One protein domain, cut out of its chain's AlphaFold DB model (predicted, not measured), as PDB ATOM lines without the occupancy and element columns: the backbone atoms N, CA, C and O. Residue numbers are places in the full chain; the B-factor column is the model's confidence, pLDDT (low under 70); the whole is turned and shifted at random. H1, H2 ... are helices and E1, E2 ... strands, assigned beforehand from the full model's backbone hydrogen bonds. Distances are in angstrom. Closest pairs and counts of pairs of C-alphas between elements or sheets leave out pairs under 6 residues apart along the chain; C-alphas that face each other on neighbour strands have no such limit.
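Overview. This is residues 3 to 100 of the 102 residues of an uncharacterized protein of Duganella callida (UniProt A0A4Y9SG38). With little regular structure, a small hairpin of antiparallel strands E1 and E2 stands at one end and three short helices, H1 to H3, are strung loosely at the other, with E3 between. Residues 36 to 51 stick out as a free loop. Of 98 printed residues, 38 are in named elements, in the order E1 E2 E3 H1 H2 H3; the class is mixed. The whole is loose, radius of gyration of the C-alphas 17.2 A, spanning 49 by 39 by 25 A.

Along the chain. E1, residues 20 to 24, begins at C-alpha (-24.747, 53.687, 14.307) and measures 12.3 A; E2 is residues 30 to 33, 10.2 A; E3 is 55 to 57, 6.9 A. H1 is 65 to 71, 10.2 A; H2 is 76 to 85, 14.4 A; H3 is 90 to 98, 12.3 A, ending at C-alpha (-21.458, 38.672, -21.200).

Arrangement. E1 and E2 run antiparallel at 154 degrees, with N 20 and O 33 2.9 A apart, within hydrogen-bond range. E2 and E3 are near each other, with 6 pairs of C-alphas within 10 A. E3 pairs with no named strand; its residues 55 to 56 pair antiparallel with residues 3 to 4. No helix touches another; H2 and H3 are only just apart, closest C-alphas 8.1 A. In H1, H2 and H3 every O i to N i+4 pair is within hydrogen-bond range.

Size, cuts and confidence. The printed part has no cut. The C-alphas farthest apart, of Ala 48 and Leu 91, are 50.7 A apart. The E2 to E3 link is long, 21 residues. Of the printed residues 39 have pLDDT under 70, among them 66 to 87.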
ATOM      1  N   GLU A   3     -32.308  41.920   4.971       78.38
ATOM      2  CA  GLU A   3     -33.017  40.656   4.778       78.38
ATOM      3  C   GLU A   3     -34.055  40.447   5.881       78.38
ATOM      4  O   GLU A   3     -33.733  40.480   7.070       78.38
ATOM      5  N   GLY A   4     -35.309  40.227   5.478       71.88
ATOM      6  CA  GLY A   4     -36.384  39.809   6.374       71.88
ATOM      7  C   GLY A   4     -36.638  38.307   6.258       71.88
ATOM      8  O   GLY A   4     -36.950  37.819   5.170       71.88
ATOM      9  N   GLN A   5     -36.554  37.582   7.376       61.38
ATOM     10  CA  GLN A   5     -36.662  36.116   7.409       61.38
ATOM     11  C   GLN A   5     -38.001  35.591   6.853       61.38
ATOM     12  O   GLN A   5     -38.037  34.547   6.207       61.38
ATOM     13  N   ALA A   6     -39.088  36.341   7.051       58.03
ATOM     14  CA  ALA A   6     -40.440  35.915   6.695       58.03
ATOM     15  C   ALA A   6     -40.880  36.254   5.257       58.03
ATOM     16  O   ALA A   6     -41.902  35.741   4.808       58.03
ATOM     17  N   GLN A   7     -40.172  37.130   4.533       56.03
ATOM     18  CA  GLN A   7     -40.701  37.695   3.279       56.03
ATOM     19  C   GLN A   7     -39.853  37.445   2.032       56.03
ATOM     20  O   GLN A   7     -40.292  37.821   0.947       56.03
ATOM     21  N   GLY A   8     -38.666  36.831   2.144       56.44
ATOM     22  CA  GLY A   8     -37.768  36.663   0.987       56.44
ATOM     23  C   GLY A   8     -37.504  37.985   0.251       56.44
ATOM     24  O   GLY A   8     -37.196  37.993  -0.940       56.44
ATOM     25  N   SER A   9     -37.707  39.104   0.949       63.25
ATOM     26  CA  SER A   9     -37.661  40.449   0.417       63.25
ATOM     27  C   SER A   9     -36.297  41.025   0.745       63.25
ATOM     28  O   SER A   9     -35.899  41.167   1.903       63.25
ATOM     29  N   TYR A  10     -35.559  41.324  -0.313       70.75
ATOM     30  CA  TYR A  10     -34.231  41.899  -0.232       70.75
ATOM     31  C   TYR A  10     -34.348  43.400  -0.452       70.75
ATOM     32  O   TYR A  10     -34.959  43.847  -1.422       70.75
ATOM     33  N   SER A  11     -33.788  44.187   0.461       75.56
ATOM     34  CA  SER A  11     -33.735  45.649   0.359       75.56
ATOM     35  C   SER A  11     -32.289  46.138   0.434       75.56
ATOM     36  O   SER A  11     -31.475  45.649   1.217       75.56
ATOM     37  N   ILE A  12     -31.925  47.100  -0.402       77.06
ATOM     38  CA  ILE A  12     -30.597  47.709  -0.433       77.06
ATOM     39  C   ILE A  12     -30.688  49.047   0.295       77.06
ATOM     40  O   ILE A  12     -31.568  49.860   0.023       77.06
ATOM     41  N   LEU A  13     -29.757  49.277   1.223       79.56
ATOM     42  CA  LEU A  13     -29.619  50.585   1.847       79.56
ATOM     43  C   LEU A  13     -29.120  51.598   0.809       79.56
ATOM     44  O   LEU A  13     -28.142  51.303   0.112       79.56
ATOM     45  N   PRO A  14     -29.731  52.791   0.720       72.75
ATOM     46  CA  PRO A  14     -29.236  53.851  -0.141       72.75
ATOM     47  C   PRO A  14     -27.769  54.171   0.143       72.75
ATOM     48  O   PRO A  14     -27.304  54.125   1.289       72.75
ATOM     49  N   GLN A  15     -27.040  54.547  -0.906       72.81
ATOM     50  CA  GLN A  15     -25.676  55.034  -0.753       72.81
ATOM     51  C   GLN A  15     -25.649  56.247   0.188       72.81
ATOM     52  O   GLN A  15     -26.472  57.151   0.073       72.81
ATOM     53  N   GLY A  16     -24.686  56.260   1.111       74.69
ATOM     54  CA  GLY A  16     -24.556  57.322   2.111       74.69
ATOM     55  C   GLY A  16     -25.391  57.108   3.375       74.69
ATOM     56  O   GLY A  16     -25.367  57.967   4.252       74.69
ATOM     57  N   THR A  17     -26.093  55.975   3.508       83.38
ATOM     58  CA  THR A  17     -26.722  55.594   4.782       83.38
ATOM     59  C   THR A  17     -25.659  55.472   5.876       83.38
ATOM     60  O   THR A  17     -24.671  54.757   5.707       83.38
ATOM     61  N   VAL A  18     -25.885  56.141   7.009       86.38
ATOM     62  CA  VAL A  18     -25.045  56.036   8.208       86.38
ATOM     63  C   VAL A  18     -25.656  55.009   9.155       86.38
ATOM     64  O   VAL A  18     -26.834  55.103   9.501       86.38
ATOM     65  N   LEU A  19     -24.842  54.040   9.572       89.12
ATOM     66  CA  LEU A  19     -25.199  53.043  10.576       89.12
ATOM     67  C   LEU A  19     -24.493  53.378  11.886       89.12
ATOM     68  O   LEU A  19     -23.277  53.564  11.913       89.12
ATOM     69  N   TYR A  20     -25.259  53.437  12.968       90.62
ATOM     70  CA  TYR A  20     -24.747  53.687  14.307       90.62
ATOM     71  C   TYR A  20     -24.549  52.349  14.999       90.62
ATOM     72  O   TYR A  20     -25.505  51.605  15.193       90.62
ATOM     73  N   TYR A  21     -23.308  52.028  15.343       92.75
ATOM     74  CA  TYR A  21     -23.007  50.826  16.110       92.75
ATOM     75  C   TYR A  21     -23.603  50.927  17.520       92.75
ATOM     76  O   TYR A  21     -23.420  51.947  18.185       92.75
ATOM     77  N   ASP A  22     -24.304  49.879  17.956       93.62
ATOM     78  CA  ASP A  22     -24.858  49.767  19.309       93.62
ATOM     79  C   ASP A  22     -24.010  48.821  20.165       93.62
ATOM     80  O   ASP A  22     -23.304  49.247  21.081       93.62
ATOM     81  N   ARG A  23     -24.031  47.526  19.833       93.44
ATOM     82  CA  ARG A  23     -23.332  46.489  20.597       93.44
ATOM     83  C   ARG A  23     -22.964  45.283  19.751       93.44
ATOM     84  O   ARG A  23     -23.541  45.052  18.690       93.44
ATOM     85  N   ASN A  24     -22.041  44.482  20.273       94.31
ATOM     86  CA  ASN A  24     -21.761  43.139  19.782       94.31
ATOM     87  C   ASN A  24     -22.410  42.095  20.696       94.31
ATOM     88  O   ASN A  24     -22.585  42.331  21.897       94.31
ATOM     89  N   TRP A  25     -22.734  40.952  20.112       92.38
ATOM     90  CA  TRP A  25     -23.259  39.775  20.789       92.38
ATOM     91  C   TRP A  25     -22.216  38.656  20.766       92.38
ATOM     92  O   TRP A  25     -21.399  38.580  19.841       92.38
ATOM     93  N   ASP A  26     -22.238  37.789  21.775       91.62
ATOM     94  CA  ASP A  26     -21.288  36.673  21.888       91.62
ATOM     95  C   ASP A  26     -21.511  35.633  20.775       91.62
ATOM     96  O   ASP A  26     -20.600  34.916  20.369       91.62
ATOM     97  N   GLU A  27     -22.711  35.627  20.199       89.12
ATOM     98  CA  GLU A  27     -23.143  34.845  19.047       89.12
ATOM     99  C   GLU A  27     -22.551  35.338  17.710       89.12
ATOM    100  O   GLU A  27     -22.893  34.812  16.652       89.12
ATOM    101  N   GLY A  28     -21.674  36.349  17.724       89.00
ATOM    102  CA  GLY A  28     -20.881  36.758  16.558       89.00
ATOM    103  C   GLY A  28     -21.560  37.749  15.610       89.00
ATOM    104  O   GLY A  28     -21.108  37.910  14.478       89.00
ATOM    105  N   HIS A  29     -22.616  38.433  16.053       88.12
ATOM    106  CA  HIS A  29     -23.273  39.493  15.286       88.12
ATOM    107  C   HIS A  29     -23.335  40.810  16.067       88.12
ATOM    108  O   HIS A  29     -23.269  40.833  17.295       88.12
ATOM    109  N   GLY A  30     -23.468  41.919  15.338       91.25
ATOM    110  CA  GLY A  30     -23.597  43.257  15.910       91.25
ATOM    111  C   GLY A  30     -24.978  43.852  15.661       91.25
ATOM    112  O   GLY A  30     -25.572  43.637  14.603       91.25
ATOM    113  N   THR A  31     -25.466  44.636  16.616       91.12
ATOM    114  CA  THR A  31     -26.662  45.465  16.446       91.12
ATOM    115  C   THR A  31     -26.251  46.859  15.991       91.12
ATOM    116  O   THR A  31     -25.321  47.463  16.532       91.12
ATOM    117  N   TYR A  32     -26.963  47.368  14.988       91.50
ATOM    118  CA  TYR A  32     -26.772  48.704  14.442       91.50
ATOM    119  C   TYR A  32     -28.112  49.430  14.385       91.50
ATOM    120  O   TYR A  32     -29.131  48.843  14.023       91.50
ATOM    121  N   HIS A  33     -28.099  50.723  14.684       90.56
ATOM    122  CA  HIS A  33     -29.245  51.608  14.540       90.56
ATOM    123  C   HIS A  33     -29.149  52.427  13.253       90.56
ATOM    124  O   HIS A  33     -28.078  52.882  12.846       90.56
ATOM    125  N   VAL A  34     -30.304  52.663  12.637       88.12
ATOM    126  CA  VAL A  34     -30.490  53.626  11.551       88.12
ATOM    127  C   VAL A  34     -31.672  54.516  11.915       88.12
ATOM    128  O   VAL A  34     -32.705  54.039  12.379       88.12
ATOM    129  N   TYR A  35     -31.511  55.823  11.730       88.06
ATOM    130  CA  TYR A  35     -32.557  56.792  12.028       88.06
ATOM    131  C   TYR A  35     -33.211  57.255  10.732       88.06
ATOM    132  O   TYR A  35     -32.537  57.736   9.821       88.06
ATOM    133  N   PHE A  36     -34.535  57.133  10.668       84.75
ATOM    134  CA  PHE A  36     -35.329  57.638   9.558       84.75
ATOM    135  C   PHE A  36     -36.064  58.901   9.983       84.75
ATOM    136  O   PHE A  36     -36.788  58.917  10.978       84.75
ATOM    137  N   HIS A  37     -35.917  59.958   9.194       85.31
ATOM    138  CA  HIS A  37     -36.766  61.132   9.316       85.31
ATOM    139  C   HIS A  37     -37.980  60.951   8.413       85.31
ATOM    140  O   HIS A  37     -37.864  60.993   7.189       85.31
ATOM    141  N   PHE A  38     -39.147  60.757   9.017       86.25
ATOM    142  CA  PHE A  38     -40.409  60.658   8.297       86.25
ATOM    143  C   PHE A  38     -41.187  61.972   8.407       86.25
ATOM    144  O   PHE A  38     -41.303  62.542   9.491       86.25
ATOM    145  N   LYS A  39     -41.709  62.472   7.282       88.88
ATOM    146  CA  LYS A  39     -42.579  63.656   7.247       88.88
ATOM    147  C   LYS A  39     -44.013  63.220   6.962       88.88
ATOM    148  O   LYS A  39     -44.287  62.737   5.869       88.88
ATOM    149  N   GLY A  40     -44.912  63.455   7.914       88.69
ATOM    150  CA  GLY A  40     -46.339  63.148   7.797       88.69
ATOM    151  C   GLY A  40     -46.806  62.129   8.834       88.69
ATOM    152  O   GLY A  40     -46.108  61.855   9.807       88.69
ATOM    153  N   GLU A  41     -47.994  61.572   8.613       86.69
ATOM    154  CA  GLU A  41     -48.582  60.557   9.490       86.69
ATOM    155  C   GLU A  41     -48.163  59.153   9.051       86.69
ATOM    156  O   GLU A  41     -48.435  58.723   7.926       86.69
ATOM    157  N   LEU A  42     -47.477  58.436   9.942       86.00
ATOM    158  CA  LEU A  42     -47.062  57.064   9.691       86.00
ATOM    159  C   LEU A  42     -48.257  56.129   9.914       86.00
ATOM    160  O   LEU A  42     -48.666  55.890  11.048       86.00
ATOM    161  N   LYS A  43     -48.806  55.574   8.831       85.12
ATOM    162  CA  LYS A  43     -49.803  54.499   8.909       85.12
ATOM    163  C   LYS A  43     -49.098  53.188   9.251       85.12
ATOM    164  O   LYS A  43     -48.682  52.460   8.355       85.12
ATOM    165  N   ALA A  44     -48.937  52.924  10.541       82.12
ATOM    166  CA  ALA A  44     -48.372  51.685  11.057       82.12
ATOM    167  C   ALA A  44     -49.444  50.866  11.785       82.12
ATOM    168  O   ALA A  44     -50.339  51.423  12.420       82.12
ATOM    169  N   THR A  45     -49.328  49.544  11.699       79.75
ATOM    170  CA  THR A  45     -50.104  48.614  12.522       79.75
ATOM    171  C   THR A  45     -49.242  48.214  13.709       79.75
ATOM    172  O   THR A  45     -48.094  47.809  13.524       79.75
ATOM    173  N   GLU A  46     -49.779  48.331  14.918       78.38
ATOM    174  CA  GLU A  46     -49.090  47.860  16.115       78.38
ATOM    175  C   GLU A  46     -49.008  46.331  16.095       78.38
ATOM    176  O   GLU A  46     -49.994  45.639  15.833       78.38
ATOM    177  N   VAL A  47     -47.813  45.806  16.345       75.88
ATOM    178  CA  VAL A  47     -47.552  44.369  16.430       75.88
ATOM    179  C   VAL A  47     -47.093  44.038  17.841       75.88
ATOM    180  O   VAL A  47     -46.363  44.811  18.463       75.88
ATOM    181  N   ALA A  48     -47.531  42.893  18.365       77.50
ATOM    182  CA  ALA A  48     -47.068  42.420  19.662       77.50
ATOM    183  C   ALA A  48     -45.543  42.219  19.630       77.50
ATOM    184  O   ALA A  48     -45.006  41.671  18.670       77.50
ATOM    185  N   ALA A  49     -44.851  42.627  20.698       67.69
ATOM    186  CA  ALA A  49     -43.393  42.493  20.798       67.69
ATOM    187  C   ALA A  49     -42.915  41.027  20.731       67.69
ATOM    188  O   ALA A  49     -41.765  40.745  20.406       67.69
ATOM    189  N   THR A  50     -43.805  40.081  21.031       58.81
ATOM    190  CA  THR A  50     -43.558  38.649  20.905       58.81
ATOM    191  C   THR A  50     -43.721  38.222  19.446       58.81
ATOM    192  O   THR A  50     -44.847  38.058  18.979       58.81
ATOM    193  N   GLY A  51     -42.608  38.023  18.736       59.31
ATOM    194  CA  GLY A  51     -42.610  37.473  17.372       59.31
ATOM    195  C   GLY A  51     -42.132  38.422  16.272       59.31
ATOM    196  O   GLY A  51     -42.466  38.207  15.111       59.31
ATOM    197  N   ILE A  52     -41.373  39.468  16.610       65.56
ATOM    198  CA  ILE A  52     -40.667  40.259  15.597       65.56
ATOM    199  C   ILE A  52     -39.389  39.506  15.224       65.56
ATOM    200  O   ILE A  52     -38.430  39.490  15.997       65.56
ATOM    201  N   ASP A  53     -39.386  38.887  14.046       75.25
ATOM    202  CA  ASP A  53     -38.167  38.319  13.478       75.25
ATOM    203  C   ASP A  53     -37.152  39.444  13.222       75.25
ATOM    204  O   ASP A  53     -37.509  40.486  12.652       75.25
ATOM    205  N   PRO A  54     -35.885  39.273  13.635       76.62
ATOM    206  CA  PRO A  54     -34.871  40.287  13.422       76.62
ATOM    207  C   PRO A  54     -34.632  40.501  11.926       76.62
ATOM    208  O   PRO A  54     -34.551  39.562  11.132       76.62
ATOM    209  N   ILE A  55     -34.485  41.770  11.559       83.44
ATOM    210  CA  ILE A  55     -34.055  42.165  10.225       83.44
ATOM    211  C   ILE A  55     -32.528  42.118  10.194       83.44
ATOM    212  O   ILE A  55     -31.865  42.799  10.978       83.44
ATOM    213  N   TRP A  56     -31.973  41.340   9.271       85.75
ATOM    214  CA  TRP A  56     -30.534  41.135   9.170       85.75
ATOM    215  C   TRP A  56     -29.899  42.068   8.152       85.75
ATOM    216  O   TRP A  56     -30.466  42.350   7.096       85.75
ATOM    217  N   LEU A  57     -28.689  42.529   8.465       86.19
ATOM    218  CA  LEU A  57     -27.839  43.250   7.531       86.19
ATOM    219  C   LEU A  57     -26.648  42.372   7.154       86.19
ATOM    220  O   LEU A  57     -25.901  41.941   8.027       86.19
ATOM    221  N   ARG A  58     -26.421  42.176   5.854       83.38
ATOM    222  CA  ARG A  58     -25.217  41.501   5.352       83.38
ATOM    223  C   ARG A  58     -24.612  42.157   4.120       83.38
ATOM    224  O   ARG A  58     -25.263  42.955   3.434       83.38
ATOM    225  N   THR A  59     -23.363  41.821   3.830       79.19
ATOM    226  CA  THR A  59     -22.724  42.145   2.553       79.19
ATOM    227  C   THR A  59     -23.350  41.330   1.424       79.19
ATOM    228  O   THR A  59     -23.903  40.251   1.642       79.19
ATOM    229  N   VAL A  60     -23.329  41.903   0.221       72.19
ATOM    230  CA  VAL A  60     -23.729  41.203  -1.003       72.19
ATOM    231  C   VAL A  60     -22.454  40.791  -1.711       72.19
ATOM    232  O   VAL A  60     -21.680  41.667  -2.112       72.19
ATOM    233  N   GLU A  61     -22.268  39.485  -1.858       74.69
ATOM    234  CA  GLU A  61     -21.164  38.914  -2.622       74.69
ATOM    235  C   GLU A  61     -21.382  39.125  -4.126       74.69
ATOM    236  O   GLU A  61     -22.513  39.312  -4.598       74.69
ATOM    237  N   ALA A  62     -20.294  39.156  -4.895       68.56
ATOM    238  CA  ALA A  62     -20.335  39.516  -6.313       68.56
ATOM    239  C   ALA A  62     -21.205  38.551  -7.137       68.56
ATOM    240  O   ALA A  62     -21.905  38.978  -8.054       68.56
ATOM    241  N   GLU A  63     -21.215  37.275  -6.766       72.19
ATOM    242  CA  GLU A  63     -21.929  36.188  -7.434       72.19
ATOM    243  C   GLU A  63     -23.443  36.222  -7.168       72.19
ATOM    244  O   GLU A  63     -24.231  35.681  -7.945       72.19
ATOM    245  N   GLU A  64     -23.874  36.867  -6.082       69.56
ATOM    246  CA  GLU A  64     -25.291  36.992  -5.714       69.56
ATOM    247  C   GLU A  64     -25.947  38.239  -6.309       69.56
ATOM    248  O   GLU A  64     -27.168  38.287  -6.492       69.56
ATOM    249  N   LEU A  65     -25.134  39.241  -6.653       70.31
ATOM    250  CA  LEU A  65     -25.587  40.500  -7.228       70.31
ATOM    251  C   LEU A  65     -26.494  40.319  -8.465       70.31
ATOM    252  O   LEU A  65     -27.524  40.990  -8.511       70.31
ATOM    253  N   PRO A  66     -26.210  39.414  -9.426       68.12
ATOM    254  CA  PRO A  66     -27.088  39.173 -10.573       68.12
ATOM    255  C   PRO A  66     -28.508  38.766 -10.182       68.12
ATOM    256  O   PRO A  66     -29.485  39.365 -10.627       68.12
ATOM    257  N   LYS A  67     -28.628  37.781  -9.287       68.94
ATOM    258  CA  LYS A  67     -29.918  37.232  -8.842       68.94
ATOM    259  C   LYS A  67     -30.740  38.278  -8.092       68.94
ATOM    260  O   LYS A  67     -31.960  38.357  -8.249       68.94
ATOM    261  N   LEU A  68     -30.061  39.114  -7.313       67.81
ATOM    262  CA  LEU A  68     -30.684  40.229  -6.614       67.81
ATOM    263  C   LEU A  68     -31.163  41.295  -7.601       67.81
ATOM    264  O   LEU A  68     -32.313  41.705  -7.525       67.81
ATOM    265  N   LEU A  69     -30.349  41.681  -8.586       66.38
ATOM    266  CA  LEU A  69     -30.747  42.657  -9.607       66.38
ATOM    267  C   LEU A  69     -31.954  42.203 -10.440       66.38
ATOM    268  O   LEU A  69     -32.751  43.044 -10.843       66.38
ATOM    269  N   HIS A  70     -32.123  40.897 -10.658       65.88
ATOM    270  CA  HIS A  70     -33.293  40.349 -11.350       65.88
ATOM    271  C   HIS A  70     -34.605  40.474 -10.564       65.88
ATOM    272  O   HIS A  70     -35.670  40.586 -11.167       65.88
ATOM    273  N   SER A  71     -34.540  40.425  -9.233       64.25
ATOM    274  CA  SER A  71     -35.714  40.442  -8.348       64.25
ATOM    275  C   SER A  71     -35.977  41.809  -7.714       64.25
ATOM    276  O   SER A  71     -37.058  42.048  -7.175       64.25
ATOM    277  N   TYR A  72     -35.009  42.722  -7.789       62.06
ATOM    278  CA  TYR A  72     -35.081  44.027  -7.154       62.06
ATOM    279  C   TYR A  72     -35.694  45.082  -8.086       62.06
ATOM    280  O   TYR A  72     -35.261  45.214  -9.233       62.06
ATOM    281  N   PRO A  73     -36.635  45.918  -7.610       62.38
ATOM    282  CA  PRO A  73     -37.185  47.022  -8.389       62.38
ATOM    283  C   PRO A  73     -36.184  48.194  -8.457       62.38
ATOM    284  O   PRO A  73     -36.419  49.251  -7.881       62.38
ATOM    285  N   VAL A  74     -35.032  48.011  -9.116       63.97
ATOM    286  CA  VAL A  74     -34.061  49.092  -9.376       63.97
ATOM    287  C   VAL A  74     -34.412  49.747 -10.709       63.97
ATOM    288  O   VAL A  74     -34.477  49.083 -11.745       63.97
ATOM    289  N   SER A  75     -34.588  51.065 -10.728       62.44
ATOM    290  CA  SER A  75     -34.691  51.798 -11.989       62.44
ATOM    291  C   SER A  75     -33.344  51.818 -12.729       62.44
ATOM    292  O   SER A  75     -32.269  51.817 -12.127       62.44
ATOM    293  N   ARG A  76     -33.360  51.920 -14.064       59.28
ATOM    294  CA  ARG A  76     -32.127  52.001 -14.878       59.28
ATOM    295  C   ARG A  76     -31.154  53.087 -14.387       59.28
ATOM    296  O   ARG A  76     -29.942  52.904 -14.452       59.28
ATOM    297  N   SER A  77     -31.671  54.213 -13.900       62.28
ATOM    298  CA  SER A  77     -30.886  55.335 -13.370       62.28
ATOM    299  C   SER A  77     -30.213  55.036 -12.030       62.28
ATOM    300  O   SER A  77     -29.070  55.446 -11.813       62.28
ATOM    301  N   GLU A  78     -30.885  54.307 -11.142       62.88
ATOM    302  CA  GLU A  78     -30.312  53.885  -9.860       62.88
ATOM    303  C   GLU A  78     -29.208  52.854 -10.083       62.88
ATOM    304  O   GLU A  78     -28.124  52.988  -9.518       62.88
ATOM    305  N   LEU A  79     -29.423  51.910 -11.005       66.44
ATOM    306  CA  LEU A  79     -28.409  50.925 -11.380       66.44
ATOM    307  C   LEU A  79     -27.135  51.602 -11.901       66.44
ATOM    308  O   LEU A  79     -26.035  51.297 -11.448       66.44
ATOM    309  N   VAL A  80     -27.270  52.574 -12.808       66.88
ATOM    310  CA  VAL A  80     -26.124  53.339 -13.331       66.88
ATOM    311  C   VAL A  80     -25.380  54.075 -12.214       66.88
ATOM    312  O   VAL A  80     -24.154  54.160 -12.253       66.88
ATOM    313  N   SER A  81     -26.097  54.595 -11.218       64.81
ATOM    314  CA  SER A  81     -25.490  55.314 -10.092       64.81
ATOM    315  C   SER A  81     -24.700  54.372  -9.180       64.81
ATOM    316  O   SER A  81     -23.560  54.680  -8.834       64.81
ATOM    317  N   ILE A  82     -25.247  53.189  -8.882       63.50
ATOM    318  CA  ILE A  82     -24.570  52.134  -8.109       63.50
ATOM    319  C   ILE A  82     -23.295  51.666  -8.827       63.50
ATOM    320  O   ILE A  82     -22.234  51.568  -8.208       63.50
ATOM    321  N   LEU A  83     -23.373  51.421 -10.139       68.00
ATOM    322  CA  LEU A  83     -22.229  50.976 -10.941       68.00
ATOM    323  C   LEU A  83     -21.119  52.037 -10.997       68.00
ATOM    324  O   LEU A  83     -19.947  51.717 -10.798       68.00
ATOM    325  N   LYS A  84     -21.480  53.314 -11.187       65.88
ATOM    326  CA  LYS A  84     -20.521  54.431 -11.164       65.88
ATOM    327  C   LYS A  84     -19.864  54.614  -9.798       65.88
ATOM    328  O   LYS A  84     -18.667  54.879  -9.741       65.88
ATOM    329  N   ALA A  85     -20.618  54.462  -8.708       64.44
ATOM    330  CA  ALA A  85     -20.089  54.578  -7.349       64.44
ATOM    331  C   ALA A  85     -19.024  53.514  -7.042       64.44
ATOM    332  O   ALA A  85     -18.069  53.790  -6.318       64.44
ATOM    333  N   ARG A  86     -19.150  52.321  -7.635       64.56
ATOM    334  CA  ARG A  86     -18.152  51.244  -7.554       64.56
ATOM    335  C   ARG A  86     -16.956  51.422  -8.497       64.56
ATOM    336  O   ARG A  86     -16.116  50.535  -8.553       64.56
ATOM    337  N   GLN A  87     -16.876  52.542  -9.224       67.44
ATOM    338  CA  GLN A  87     -15.855  52.810 -10.247       67.44
ATOM    339  C   GLN A  87     -15.765  51.718 -11.324       67.44
ATOM    340  O   GLN A  87     -14.727  51.564 -11.961       67.44
ATOM    341  N   LEU A  88     -16.857  50.980 -11.554       72.69
ATOM    342  CA  LEU A  88     -16.895  49.970 -12.603       72.69
ATOM    343  C   LEU A  88     -16.850  50.662 -13.962       72.69
ATOM    344  O   LEU A  88     -17.647  51.562 -14.262       72.69
ATOM    345  N   SER A  89     -15.901  50.244 -14.788       75.06
ATOM    346  CA  SER A  89     -15.767  50.728 -16.148       75.06
ATOM    347  C   SER A  89     -16.875  50.152 -17.028       75.06
ATOM    348  O   SER A  89     -17.503  49.134 -16.732       75.06
ATOM    349  N   ARG A  90     -17.126  50.798 -18.172       69.00
ATOM    350  CA  ARG A  90     -18.085  50.278 -19.157       69.00
ATOM    351  C   ARG A  90     -17.677  48.892 -19.673       69.00
ATOM    352  O   ARG A  90     -18.554  48.135 -20.072       69.00
ATOM    353  N   LEU A  91     -16.378  48.584 -19.676       74.19
ATOM    354  CA  LEU A  91     -15.859  47.272 -20.056       74.19
ATOM    355  C   LEU A  91     -16.174  46.231 -18.980       74.19
ATOM    356  O   LEU A  91     -16.713  45.191 -19.330       74.19
ATOM    357  N   ASP A  92     -15.991  46.562 -17.700       69.94
ATOM    358  CA  ASP A  92     -16.317  45.664 -16.580       69.94
ATOM    359  C   ASP A  92     -17.814  45.325 -16.573       69.94
ATOM    360  O   ASP A  92     -18.212  44.178 -16.394       69.94
ATOM    361  N   VAL A  93     -18.670  46.316 -16.854       70.56
ATOM    362  CA  VAL A  93     -20.119  46.097 -16.996       70.56
ATOM    363  C   VAL A  93     -20.434  45.192 -18.190       70.56
ATOM    364  O   VAL A  93     -21.315  44.345 -18.095       70.56
ATOM    365  N   LEU A  94     -19.734  45.351 -19.317       73.12
ATOM    366  CA  LEU A  94     -19.921  44.492 -20.489       73.12
ATOM    367  C   LEU A  94     -19.427  43.062 -20.244       73.12
ATOM    368  O   LEU A  94     -20.042  42.134 -20.758       73.12
ATOM    369  N   GLU A  95     -18.361  42.870 -19.473       71.81
ATOM    370  CA  GLU A  95     -17.895  41.541 -19.064       71.81
ATOM    371  C   GLU A  95     -18.889  40.858 -18.125       71.81
ATOM    372  O   GLU A  95     -19.234  39.701 -18.356       71.81
ATOM    373  N   ILE A  96     -19.434  41.588 -17.146       68.31
ATOM    374  CA  ILE A  96     -20.499  41.083 -16.267       68.31
ATOM    375  C   ILE A  96     -21.723  40.661 -17.091       68.31
ATOM    376  O   ILE A  96     -22.256  39.578 -16.878       68.31
ATOM    377  N   LEU A  97     -22.146  41.485 -18.058       66.00
ATOM    378  CA  LEU A  97     -23.299  41.186 -18.916       66.00
ATOM    379  C   LEU A  97     -23.049  40.011 -19.870       66.00
ATOM    380  O   LEU A  97     -23.972  39.252 -20.140       66.00
ATOM    381  N   ARG A  98     -21.825  39.836 -20.373       70.25
ATOM    382  CA  ARG A  98     -21.458  38.672 -21.200       70.25
ATOM    383  C   ARG A  98     -21.420  37.378 -20.395       70.25
ATOM    384  O   ARG A  98     -21.730  36.330 -20.938       70.25
ATOM    385  N   GLY A  99     -21.078  37.453 -19.110       60.78
ATOM    386  CA  GLY A  99     -21.185  36.326 -18.182       60.78
ATOM    387  C   GLY A  99     -22.619  36.000 -17.745       60.78
ATOM    388  O   GLY A  99     -22.800  35.057 -16.980       60.78
ATOM    389  N   TRP A 100     -23.621  36.777 -18.180       52.84
ATOM    390  CA  TRP A 100     -25.052  36.523 -17.953       52.84
ATOM    391  C   TRP A 100     -25.764  35.901 -19.162       52.84
ATOM    392  O   TRP A 100     -26.947  35.591 -19.047       52.84
TER     393      TRP A 100